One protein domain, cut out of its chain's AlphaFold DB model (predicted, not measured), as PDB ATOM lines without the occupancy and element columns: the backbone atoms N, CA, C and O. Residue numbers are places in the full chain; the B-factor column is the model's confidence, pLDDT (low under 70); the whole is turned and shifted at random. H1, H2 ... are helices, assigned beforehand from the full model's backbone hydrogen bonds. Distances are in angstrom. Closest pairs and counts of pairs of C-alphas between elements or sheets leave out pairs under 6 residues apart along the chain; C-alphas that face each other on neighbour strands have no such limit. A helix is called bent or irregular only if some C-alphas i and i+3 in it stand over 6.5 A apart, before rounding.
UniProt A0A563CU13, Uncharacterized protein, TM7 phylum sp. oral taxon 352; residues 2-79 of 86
ATOM      1  N   LEU A   2      39.439 -45.893 -16.103       95.38
ATOM      2  CA  LEU A   2      40.702 -46.283 -16.747       95.38
ATOM      3  C   LEU A   2      40.544 -46.598 -18.246       95.38
ATOM      4  O   LEU A   2      41.298 -46.080 -19.056       95.38
ATOM      5  N   GLU A   3      39.529 -47.379 -18.622       95.88
ATOM      6  CA  GLU A   3      39.247 -47.708 -20.030       95.88
ATOM      7  C   GLU A   3      39.005 -46.459 -20.884       95.88
ATOM      8  O   GLU A   3      39.584 -46.325 -21.954       95.88
ATOM      9  N   ILE A   4      38.227 -45.500 -20.371       96.94
ATOM     10  CA  ILE A   4      37.954 -44.222 -21.045       96.94
ATOM     11  C   ILE A   4      39.258 -43.446 -21.274       96.94
ATOM     12  O   ILE A   4      39.480 -42.915 -22.359       96.94
ATOM     13  N   ILE A   5      40.138 -43.411 -20.268       97.25
ATOM     14  CA  ILE A   5      41.447 -42.754 -20.366       97.25
ATOM     15  C   ILE A   5      42.313 -43.448 -21.426       97.25
ATOM     16  O   ILE A   5      42.915 -42.773 -22.258       97.25
ATOM     17  N   LEU A   6      42.341 -44.782 -21.444       97.00
ATOM     18  CA  LEU A   6      43.104 -45.555 -22.426       97.00
ATOM     19  C   LEU A   6      42.579 -45.357 -23.852       97.00
ATOM     20  O   LEU A   6      43.374 -45.150 -24.766       97.00
ATOM     21  N   SER A   7      41.260 -45.358 -24.050       96.81
ATOM     22  CA  SER A   7      40.648 -45.084 -25.354       96.81
ATOM     23  C   SER A   7      40.947 -43.667 -25.843       96.81
ATOM     24  O   SER A   7      41.223 -43.479 -27.027       96.81
ATOM     25  N   LEU A   8      40.947 -42.678 -24.945       97.06
ATOM     26  CA  LEU A   8      41.293 -41.297 -25.278       97.06
ATOM     27  C   LEU A   8      42.764 -41.167 -25.697       97.06
ATOM     28  O   LEU A   8      43.055 -40.577 -26.735       97.06
ATOM     29  N   LEU A   9      43.686 -41.771 -24.940       97.12
ATOM     30  CA  LEU A   9      45.109 -41.792 -25.287       97.12
ATOM     31  C   LEU A   9      45.356 -42.493 -26.625       97.12
ATOM     32  O   LEU A   9      46.095 -41.979 -27.462       97.12
ATOM     33  N   LEU A  10      44.695 -43.630 -26.855       96.56
ATOM     34  CA  LEU A  10      44.781 -44.354 -28.118       96.56
ATOM     35  C   LEU A  10      44.275 -43.498 -29.286       96.56
ATOM     36  O   LEU A  10      44.938 -43.426 -30.316       96.56
ATOM     37  N   GLY A  11      43.144 -42.806 -29.119       96.38
ATOM     38  CA  GLY A  11      42.597 -41.903 -30.132       96.38
ATOM     39  C   GLY A  11      43.551 -40.759 -30.485       96.38
ATOM     40  O   GLY A  11      43.747 -40.468 -31.663       96.38
ATOM     41  N   ILE A  12      44.202 -40.161 -29.483       95.62
ATOM     42  CA  ILE A  12      45.211 -39.111 -29.689       95.62
ATOM     43  C   ILE A  12      46.411 -39.658 -30.467       95.62
ATOM     44  O   ILE A  12      46.822 -39.057 -31.458       95.62
ATOM     45  N   ILE A  13      46.948 -40.814 -30.063       96.06
ATOM     46  CA  ILE A  13      48.091 -41.451 -30.736       96.06
ATOM     47  C   ILE A  13      47.748 -41.763 -32.194       96.06
ATOM     48  O   ILE A  13      48.516 -41.440 -33.098       96.06
ATOM     49  N   ILE A  14      46.572 -42.346 -32.432       96.25
ATOM     50  CA  ILE A  14      46.087 -42.642 -33.780       96.25
ATOM     51  C   ILE A  14      45.958 -41.351 -34.595       96.25
ATOM     52  O   ILE A  14      46.411 -41.318 -35.735       96.25
ATOM     53  N   GLY A  15      45.403 -40.280 -34.023       91.81
ATOM     54  CA  GLY A  15      45.296 -38.980 -34.688       91.81
ATOM     55  C   GLY A  15      46.657 -38.411 -35.097       91.81
ATOM     56  O   GLY A  15      46.835 -38.027 -36.252       91.81
ATOM     57  N   ILE A  16      47.637 -38.434 -34.186       90.12
ATOM     58  CA  ILE A  16      49.007 -37.957 -34.435       90.12
ATOM     59  C   ILE A  16      49.686 -38.753 -35.554       90.12
ATOM     60  O   ILE A  16      50.431 -38.176 -36.340       90.12
ATOM     61  N   ILE A  17      49.427 -40.060 -35.656       89.50
ATOM     62  CA  ILE A  17      50.011 -40.916 -36.698       89.50
ATOM     63  C   ILE A  17      49.283 -40.742 -38.037       89.50
ATOM     64  O   ILE A  17      49.918 -40.577 -39.078       89.50
ATOM     65  N   LEU A  18      47.950 -40.782 -38.036       90.38
ATOM     66  CA  LEU A  18      47.155 -40.762 -39.265       90.38
ATOM     67  C   LEU A  18      47.155 -39.395 -39.948       90.38
ATOM     68  O   LEU A  18      47.053 -39.338 -41.172       90.38
ATOM     69  N   PHE A  19      47.287 -38.302 -39.197       86.06
ATOM     70  CA  PHE A  19      47.293 -36.953 -39.756       86.06
ATOM     71  C   PHE A  19      48.427 -36.700 -40.779       86.06
ATOM     72  O   PHE A  19      48.112 -36.390 -41.933       86.06
ATOM     73  N   PRO A  20      49.722 -36.892 -40.451       82.88
ATOM     74  CA  PRO A  20      50.813 -36.720 -41.413       82.88
ATOM     75  C   PRO A  20      50.745 -37.730 -42.566       82.88
ATOM     76  O   PRO A  20      51.058 -37.378 -43.702       82.88
ATOM     77  N   ILE A  21      50.268 -38.959 -42.319       85.44
ATOM     78  CA  ILE A  21      50.030 -39.952 -43.380       85.44
ATOM     79  C   ILE A  21      48.949 -39.455 -44.351       85.44
ATOM     80  O   ILE A  21      49.111 -39.558 -45.565       85.44
ATOM     81  N   GLY A  22      47.861 -38.876 -43.840       84.44
ATOM     82  CA  GLY A  22      46.795 -38.296 -44.653       84.44
ATOM     83  C   GLY A  22      47.289 -37.144 -45.532       84.44
ATOM     84  O   GLY A  22      46.946 -37.088 -46.715       84.44
ATOM     85  N   ILE A  23      48.141 -36.268 -44.988       81.00
ATOM     86  CA  ILE A  23      48.817 -35.206 -45.751       81.00
ATOM     87  C   ILE A  23      49.700 -35.815 -46.847       81.00
ATOM     88  O   ILE A  23      49.570 -35.429 -48.007       81.00
ATOM     89  N   PHE A  24      50.539 -36.800 -46.513       78.69
ATOM     90  CA  PHE A  24      51.424 -37.475 -47.469       78.69
ATOM     91  C   PHE A  24      50.663 -38.131 -48.627       78.69
ATOM     92  O   PHE A  24      51.027 -37.984 -49.794       78.69
ATOM     93  N   LEU A  25      49.572 -38.839 -48.333       78.50
ATOM     94  CA  LEU A  25      48.760 -39.482 -49.365       78.50
ATOM     95  C   LEU A  25      48.089 -38.453 -50.282       78.50
ATOM     96  O   LEU A  25      48.040 -38.661 -51.495       78.50
ATOM     97  N   ARG A  26      47.622 -37.326 -49.724       75.75
ATOM     98  CA  ARG A  26      47.067 -36.204 -50.499       75.75
ATOM     99  C   ARG A  26      48.124 -35.499 -51.343       75.75
ATOM    100  O   ARG A  26      47.800 -35.049 -52.438       75.75
ATOM    101  N   ALA A  27      49.365 -35.448 -50.861       71.12
ATOM    102  CA  ALA A  27      50.510 -34.878 -51.561       71.12
ATOM    103  C   ALA A  27      50.902 -35.656 -52.819       71.12
ATOM    104  O   ALA A  27      51.262 -35.063 -53.830       71.12
ATOM    105  N   LYS A  28      50.793 -36.988 -52.776       66.25
ATOM    106  CA  LYS A  28      51.167 -37.872 -53.889       66.25
ATOM    107  C   LYS A  28      50.272 -37.705 -55.128       66.25
ATOM    108  O   LYS A  28      50.686 -38.047 -56.234       66.25
ATOM    109  N   ASN A  29      49.045 -37.209 -54.964       59.75
ATOM    110  CA  ASN A  29      48.117 -36.981 -56.071       59.75
ATOM    111  C   ASN A  29      48.492 -35.681 -56.811       59.75
ATOM    112  O   ASN A  29      48.010 -34.612 -56.458       59.75
ATOM    113  N   SER A  30      49.418 -35.806 -57.768       54.62
ATOM    114  CA  SER A  30      49.683 -34.979 -58.970       54.62
ATOM    115  C   SER A  30      49.680 -33.438 -58.927       54.62
ATOM    116  O   SER A  30      49.921 -32.829 -59.967       54.62
ATOM    117  N   GLY A  31      49.467 -32.766 -57.797       54.41
ATOM    118  CA  GLY A  31      49.516 -31.299 -57.748       54.41
ATOM    119  C   GLY A  31      50.221 -30.714 -56.541       54.41
ATOM    120  O   GLY A  31      50.125 -29.513 -56.280       54.41
ATOM    121  N   TRP A  32      50.999 -31.543 -55.859       61.19
ATOM    122  CA  TRP A  32      52.134 -31.056 -55.107       61.19
ATOM    123  C   TRP A  32      53.272 -30.777 -56.097       61.19
ATOM    124  O   TRP A  32      53.859 -31.696 -56.655       61.19
ATOM    125  N   ASP A  33      53.516 -29.499 -56.374       56.44
ATOM    126  CA  ASP A  33      54.592 -29.004 -57.245       56.44
ATOM    127  C   ASP A  33      55.961 -29.595 -56.865       56.44
ATOM    128  O   ASP A  33      56.344 -29.471 -55.705       56.44
ATOM    129  N   ASP A  34      56.641 -30.224 -57.836       52.56
ATOM    130  CA  ASP A  34      58.042 -30.681 -58.033       52.56
ATOM    131  C   ASP A  34      59.022 -30.881 -56.846       52.56
ATOM    132  O   ASP A  34      60.215 -31.093 -57.052       52.56
ATOM    133  N   SER A  35      58.578 -30.860 -55.590       46.94
ATOM    134  CA  SER A  35      59.443 -30.650 -54.422       46.94
ATOM    135  C   SER A  35      59.140 -31.645 -53.296       46.94
ATOM    136  O   SER A  35      58.185 -31.469 -52.542       46.94
ATOM    137  N   ASN A  36      59.999 -32.669 -53.222       55.22
ATOM    138  CA  ASN A  36      60.453 -33.506 -52.096       55.22
ATOM    139  C   ASN A  36      59.464 -33.967 -50.985       55.22
ATOM    140  O   ASN A  36      58.645 -33.225 -50.455       55.22
ATOM    141  N   VAL A  37      59.654 -35.204 -50.513       56.31
ATOM    142  CA  VAL A  37      58.896 -35.883 -49.433       56.31
ATOM    143  C   VAL A  37      58.898 -35.104 -48.104       56.31
ATOM    144  O   VAL A  37      57.945 -35.191 -47.330       56.31
ATOM    145  N   PHE A  38      59.923 -34.285 -47.854       63.09
ATOM    146  CA  PHE A  38      60.045 -33.444 -46.652       63.09
ATOM    147  C   PHE A  38      59.057 -32.281 -46.583       63.09
ATOM    148  O   PHE A  38      58.919 -31.634 -45.548       63.09
ATOM    149  N   ASN A  39      58.327 -32.022 -47.658       68.44
ATOM    150  CA  ASN A  39      57.449 -30.875 -47.742       68.44
ATOM    151  C   ASN A  39      56.155 -31.089 -46.890       68.44
ATOM    152  O   ASN A  39      55.428 -30.143 -46.612       68.44
ATOM    153  N   ILE A  40      55.921 -32.286 -46.320       77.75
ATOM    154  CA  ILE A  40      54.946 -32.483 -45.218       77.75
ATOM    155  C   ILE A  40      55.262 -31.571 -44.029       77.75
ATOM    156  O   ILE A  40      54.347 -31.008 -43.434       77.75
ATOM    157  N   PHE A  41      56.543 -31.400 -43.683       77.75
ATOM    158  CA  PHE A  41      56.934 -30.536 -42.568       77.75
ATOM    159  C   PHE A  41      56.570 -29.078 -42.832       77.75
ATOM    160  O   PHE A  41      56.180 -28.385 -41.903       77.75
ATOM    161  N   HIS A  42      56.586 -28.647 -44.093       79.44
ATOM    162  CA  HIS A  42      56.073 -27.341 -44.494       79.44
ATOM    163  C   HIS A  42      54.597 -27.190 -44.105       79.44
ATOM    164  O   HIS A  42      54.242 -26.238 -43.420       79.44
ATOM    165  N   VAL A  43      53.745 -28.160 -44.462       81.88
ATOM    166  CA  VAL A  43      52.313 -28.142 -44.109       81.88
ATOM    167  C   VAL A  43      52.131 -28.127 -42.592       81.88
ATOM    168  O   VAL A  43      51.326 -27.358 -42.077       81.88
ATOM    169  N   LEU A  44      52.883 -28.957 -41.866       84.75
ATOM    170  CA  LEU A  44      52.788 -29.029 -40.408       84.75
ATOM    171  C   LEU A  44      53.215 -27.717 -39.739       84.75
ATOM    172  O   LEU A  44      52.518 -27.250 -38.843       84.75
ATOM    173  N   PHE A  45      54.319 -27.107 -40.177       84.69
ATOM    174  CA  PHE A  45      54.795 -25.836 -39.632       84.69
ATOM    175  C   PHE A  45      53.887 -24.670 -40.007       84.69
ATOM    176  O   PHE A  45      53.574 -23.858 -39.141       84.69
ATOM    177  N   HIS A  46      53.387 -24.630 -41.242       86.38
ATOM    178  CA  HIS A  46      52.385 -23.649 -41.640       86.38
ATOM    179  C   HIS A  46      51.136 -23.762 -40.765       86.38
ATOM    180  O   HIS A  46      50.722 -22.773 -40.181       86.38
ATOM    181  N   LEU A  47      50.564 -24.960 -40.602       87.25
ATOM    182  CA  LEU A  47      49.363 -25.154 -39.781       87.25
ATOM    183  C   LEU A  47      49.608 -24.882 -38.292       87.25
ATOM    184  O   LEU A  47      48.686 -24.478 -37.588       87.25
ATOM    185  N   ALA A  48      50.834 -25.082 -37.803       87.44
ATOM    186  CA  ALA A  48      51.204 -24.711 -36.441       87.44
ATOM    187  C   ALA A  48      51.218 -23.185 -36.234       87.44
ATOM    188  O   ALA A  48      50.861 -22.721 -35.153       87.44
ATOM    189  N   LEU A  49      51.605 -22.409 -37.255       88.69
ATOM    190  CA  LEU A  49      51.596 -20.940 -37.225       88.69
ATOM    191  C   LEU A  49      50.234 -20.340 -37.617       88.69
ATOM    192  O   LEU A  49      49.858 -19.275 -37.129       88.69
ATOM    193  N   HIS A  50      49.487 -21.039 -38.470       89.44
ATOM    194  CA  HIS A  50      48.234 -20.612 -39.086       89.44
ATOM    195  C   HIS A  50      47.183 -21.733 -38.992       89.44
ATOM    196  O   HIS A  50      46.846 -22.370 -39.993       89.44
ATOM    197  N   PRO A  51      46.640 -22.007 -37.793       89.12
ATOM    198  CA  PRO A  51      45.698 -23.110 -37.595       89.12
ATOM    199  C   PRO A  51      44.386 -22.938 -38.378       89.12
ATOM    200  O   PRO A  51      43.790 -23.933 -38.792       89.12
ATOM    201  N   ASP A  52      43.956 -21.701 -38.644       90.69
ATOM    202  CA  ASP A  52      42.735 -21.406 -39.412       90.69
ATOM    203  C   ASP A  52      42.808 -21.912 -40.865       90.69
ATOM    204  O   ASP A  52      41.790 -22.269 -41.477       90.69
ATOM    205  N   ASP A  53      44.024 -22.040 -41.402       87.88
ATOM    206  CA  ASP A  53      44.283 -22.502 -42.765       87.88
ATOM    207  C   ASP A  53      44.078 -24.014 -42.922       87.88
ATOM    208  O   ASP A  53      43.996 -24.518 -44.044       87.88
ATOM    209  N   PHE A  54      43.847 -24.738 -41.822       86.12
ATOM    210  CA  PHE A  54      43.383 -26.124 -41.856       86.12
ATOM    211  C   PHE A  54      42.116 -26.282 -42.708       86.12
ATOM    212  O   PHE A  54      41.965 -27.247 -43.458       86.12
ATOM    213  N   THR A  55      41.217 -25.299 -42.648       87.25
ATOM    214  CA  THR A  55      39.966 -25.295 -43.423       87.25
ATOM    215  C   THR A  55      40.191 -25.165 -44.931       87.25
ATOM    216  O   THR A  55      39.328 -25.552 -45.718       87.25
ATOM    217  N   LYS A  56      41.364 -24.676 -45.350       85.38
ATOM    218  CA  LYS A  56      41.747 -24.492 -46.754       85.38
ATOM    219  C   LYS A  56      42.346 -25.758 -47.379       85.38
ATOM    220  O   LYS A  56      42.607 -25.770 -48.582       85.38
ATOM    221  N   MET A  57      42.497 -26.838 -46.601       80.88
ATOM    222  CA  MET A  57      43.034 -28.141 -47.021       80.88
ATOM    223  C   MET A  57      42.031 -28.966 -47.858       80.88
ATOM    224  O   MET A  57      41.711 -30.130 -47.581       80.88
ATOM    225  N   TYR A  58      41.526 -28.352 -48.925       81.94
ATOM    226  CA  TYR A  58      40.635 -28.943 -49.916       81.94
ATOM    227  C   TYR A  58      41.167 -28.696 -51.329       81.94
ATOM    228  O   TYR A  58      41.969 -27.799 -51.585       81.94
ATOM    229  N   TYR A  59      40.699 -29.504 -52.274       79.12
ATOM    230  CA  TYR A  59      41.066 -29.377 -53.677       79.12
ATOM    231  C   TYR A  59      40.213 -28.287 -54.335       79.12
ATOM    232  O   TYR A  59      39.095 -28.569 -54.754       79.12
ATOM    233  N   LYS A  60      40.724 -27.051 -54.432       76.50
ATOM    234  CA  LYS A  60      39.992 -25.937 -55.070       76.50
ATOM    235  C   LYS A  60      39.640 -26.232 -56.533       76.50
ATOM    236  O   LYS A  60      38.483 -26.107 -56.913       76.50
ATOM    237  N   ASP A  61      40.625 -26.710 -57.292       76.19
ATOM    238  CA  ASP A  61      40.509 -27.023 -58.726       76.19
ATOM    239  C   ASP A  61      40.729 -28.525 -59.007       76.19
ATOM    240  O   ASP A  61      41.221 -28.919 -60.061       76.19
ATOM    241  N   GLY A  62      40.473 -29.387 -58.015       72.94
ATOM    242  CA  GLY A  62      40.636 -30.845 -58.130       72.94
ATOM    243  C   GLY A  62      42.076 -31.369 -58.048       72.94
ATOM    244  O   GLY A  62      42.269 -32.523 -57.684       72.94
ATOM    245  N   ASN A  63      43.087 -30.528 -58.298       66.69
ATOM    246  CA  ASN A  63      44.465 -31.004 -58.462       66.69
ATOM    247  C   ASN A  63      45.438 -30.616 -57.337       66.69
ATOM    248  O   ASN A  63      46.444 -31.289 -57.182       66.69
ATOM    249  N   LYS A  64      45.168 -29.596 -56.507       74.69
ATOM    250  CA  LYS A  64      46.122 -29.122 -55.477       74.69
ATOM    251  C   LYS A  64      45.438 -28.923 -54.121       74.69
ATOM    252  O   LYS A  64      44.677 -27.971 -53.994       74.69
ATOM    253  N   PRO A  65      45.680 -29.775 -53.107       76.25
ATOM    254  CA  PRO A  65      45.045 -29.637 -51.793       76.25
ATOM    255  C   PRO A  65      45.720 -28.597 -50.883       76.25
ATOM    256  O   PRO A  65      45.130 -28.203 -49.884       76.25
ATOM    257  N   PHE A  66      46.932 -28.146 -51.228       80.94
ATOM    258  CA  PHE A  66      47.739 -27.190 -50.452       80.94
ATOM    259  C   PHE A  66      48.035 -25.908 -51.243       80.94
ATOM    260  O   PHE A  66      49.117 -25.340 -51.171       80.94
ATOM    261  N   TRP A  67      47.071 -25.472 -52.053       79.06
ATOM    262  CA  TRP A  67      47.182 -24.312 -52.948       79.06
ATOM    263  C   TRP A  67      47.419 -22.977 -52.225       79.06
ATOM    264  O   TRP A  67      47.819 -22.008 -52.861       79.06
ATOM    265  N   TYR A  68      47.132 -22.926 -50.924       80.56
ATOM    266  CA  TYR A  68      47.305 -21.755 -50.069       80.56
ATOM    267  C   TYR A  68      48.719 -21.651 -49.475       80.56
ATOM    268  O   TYR A  68      49.058 -20.599 -48.947       80.56
ATOM    269  N   LEU A  69      49.537 -22.706 -49.580       80.44
ATOM    270  CA  LEU A  69      50.922 -22.684 -49.115       80.44
ATOM    271  C   LEU A  69      51.819 -22.007 -50.143       80.44
ATOM    272  O   LEU A  69      51.809 -22.356 -51.330       80.44
ATOM    273  N   THR A  70      52.628 -21.059 -49.682       74.38
ATOM    274  CA  THR A  70      53.610 -20.398 -50.543       74.38
ATOM    275  C   THR A  70      54.866 -21.253 -50.676       74.38
ATOM    276  O   THR A  70      55.310 -21.885 -49.730       74.38
ATOM    277  N   LYS A  71      55.467 -21.308 -51.872       67.75
ATOM    278  CA  LYS A  71      56.616 -22.193 -52.158       67.75
ATOM    279  C   LYS A  71      57.854 -21.913 -51.291       67.75
ATOM    280  O   LYS A  71      58.660 -22.825 -51.107       67.75
ATOM    281  N   ASP A  72      57.965 -20.698 -50.755       66.56
ATOM    282  CA  ASP A  72      59.160 -20.192 -50.077       66.56
ATOM    283  C   ASP A  72      58.968 -19.951 -48.570       66.56
ATOM    284  O   ASP A  72      59.898 -19.492 -47.916       66.56
ATOM    285  N   GLU A  73      57.807 -20.302 -48.001       70.19
ATOM    286  CA  GLU A  73      57.399 -19.937 -46.630       70.19
ATOM    287  C   GLU A  73      58.361 -20.398 -45.523       70.19
ATOM    288  O   GLU A  73      58.416 -19.808 -44.450       70.19
ATOM    289  N   PHE A  74      59.171 -21.420 -45.804       72.12
ATOM    290  CA  PHE A  74      60.234 -21.899 -44.918       72.12
ATOM    291  C   PHE A  74      61.511 -22.257 -45.687       72.12
ATOM    292  O   PHE A  74      62.263 -23.137 -45.263       72.12
ATOM    293  N   SER A  75      61.762 -21.627 -46.837       70.38
ATOM    294  CA  SER A  75      62.921 -21.943 -47.690       70.38
ATOM    295  C   SER A  75      64.257 -21.792 -46.948       70.38
ATOM    296  O   SER A  75      65.135 -22.643 -47.091       70.38
ATOM    297  N   GLU A  76      64.374 -20.787 -46.074       67.56
ATOM    298  CA  GLU A  76      65.573 -20.512 -45.271       67.56
ATOM    299  C   GLU A  76      65.885 -21.606 -44.235       67.56
ATOM    300  O   GLU A  76      67.054 -21.878 -43.942       67.56
ATOM    301  N   VAL A  77      64.841 -22.255 -43.702       69.50
ATOM    302  CA  VAL A  77      64.941 -23.281 -42.649       69.50
ATOM    303  C   VAL A  77      65.001 -24.680 -43.250       69.50
ATOM    304  O   VAL A  77      65.836 -25.493 -42.859       69.50
ATOM    305  N   LEU A  78      64.116 -24.972 -44.204       66.88
ATOM    306  CA  LEU A  78      63.981 -26.302 -44.784       66.88
ATOM    307  C   LEU A  78      65.028 -26.572 -45.874       66.88
ATOM    308  O   LEU A  78      65.310 -27.739 -46.128       66.88
ATOM    309  N   ARG A  79      65.587 -25.529 -46.520       65.44
ATOM    310  CA  ARG A  79      66.643 -25.608 -47.558       65.44
ATOM    311  C   ARG A  79      66.441 -26.746 -48.573       65.44
ATOM    312  O   ARG A  79      67.371 -27.435 -48.969       65.44
TER     313      ARG A  79
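Overview. This is residues 2 to 79 of the 86 residues of an uncharacterized protein of TM7 phylum sp. oral taxon 352 (UniProt A0A563CU13). A long helix, H1, sticks out with its residues 2 to 18 like a handle from a small head, which holds the last part of H1, the shorter helices H2, H3 and H4 and much loop. Within the head H2 stands steeply to H1, H3 folds back from the end of H2, and a long link without named elements, residues 57 to 74, leads from H3 to the small H4 at the edge of the head. The printed part has 78 residues with four named helices, in the order H1, H2, H3, H4 along the chain, and no named strand; the class is all helix, with 48 of the 78 residues in the helices. The whole is loose, with a radius of gyration of the C-alphas of 14.7 A, and elongated, spanning 47 by 30 by 23 A; the free arm of H1 makes the length, and the body without it spans 30 by 26 by 20 A.

Along the chain. H1 is residues 2 to 28, beginning with C-alpha 2 at (40.702, -46.283, -16.747) and ending with C-alpha 28 at (51.167, -37.872, -53.889), 39.5 A from first to last C-alpha. It has a kink of 26 degrees near residue 18. H1 is neither bent nor irregular, but only just: C-alphas 17 and 20 are 6.4 A apart. H2 is residues 39 to 49, 15.6 A from first to last C-alpha. H3 is residues 51 to 56, 10.1 A long. H3 is neither bent nor irregular, but only just: C-alphas 52 and 55 are 6.2 A apart. H4 is the four residues 75 to 78, 5.3 A from first to last C-alpha, with C-alpha 78 at (63.981, -26.302, -44.784).

Arrangement. Residues 2 to 18, which belong to H1, stand free: no C-alpha 8 or more residues away along the chain comes within 10 A of them. Beyond this stretch H1 and H2 only just touch, with 3 pairs of C-alphas within 8 A, and H1 does so with residues 20 to 24 alone. Their closest C-alphas are those of Phe 24 and Ile 40, 6.5 A apart. The two helices stand at a steep tilt of 56 degrees and run opposite ways. H2 and H3 are close but not clearly touching; their closest C-alphas, those of Leu 47 and Phe 54, are 6.4 A apart. These two also stand at a steep tilt of 56 degrees, opposite ways. H2 and H4 are close but not clearly touching, and their closest C-alphas are those of His 42 and Leu 78, 8.0 A apart. H1 and H3 are apart, H1 and H4 are apart, and so are H3 and H4. In H2 every O i to N i+4 pair is within hydrogen-bond range, and in H1 21 of 23 are. In H3 0 of 2 such pairs are within range, while 3 of its 3 O i to N i+3 pairs are; H4 is too short for an O i to N i+4 pair.

Size, cuts and confidence. The two C-alphas farthest apart are those of Leu 2 and Asp 34, 47.4 A, and the first and last printed C-alphas, of Leu 2 and Arg 79, are 45.3 A apart. The body without the free stretch has 61 residues and a radius of gyration of 10.8 A. The printed part has no cut. The link from H2 to H3 is tight, with 1 residue between them, that from H1 to H2 is short, with 10, and that from H3 to H4 is long, with 18. The C-alphas of residues 57 to 74 lie 8 to 18 A from the mean of the C-alphas. The mean pLDDT of the printed part is 79.3; the model's confidence is under 70 for 19 residues, namely residues 28 to 39, residue 63, residues 71 to 72 and residues 76 to 79.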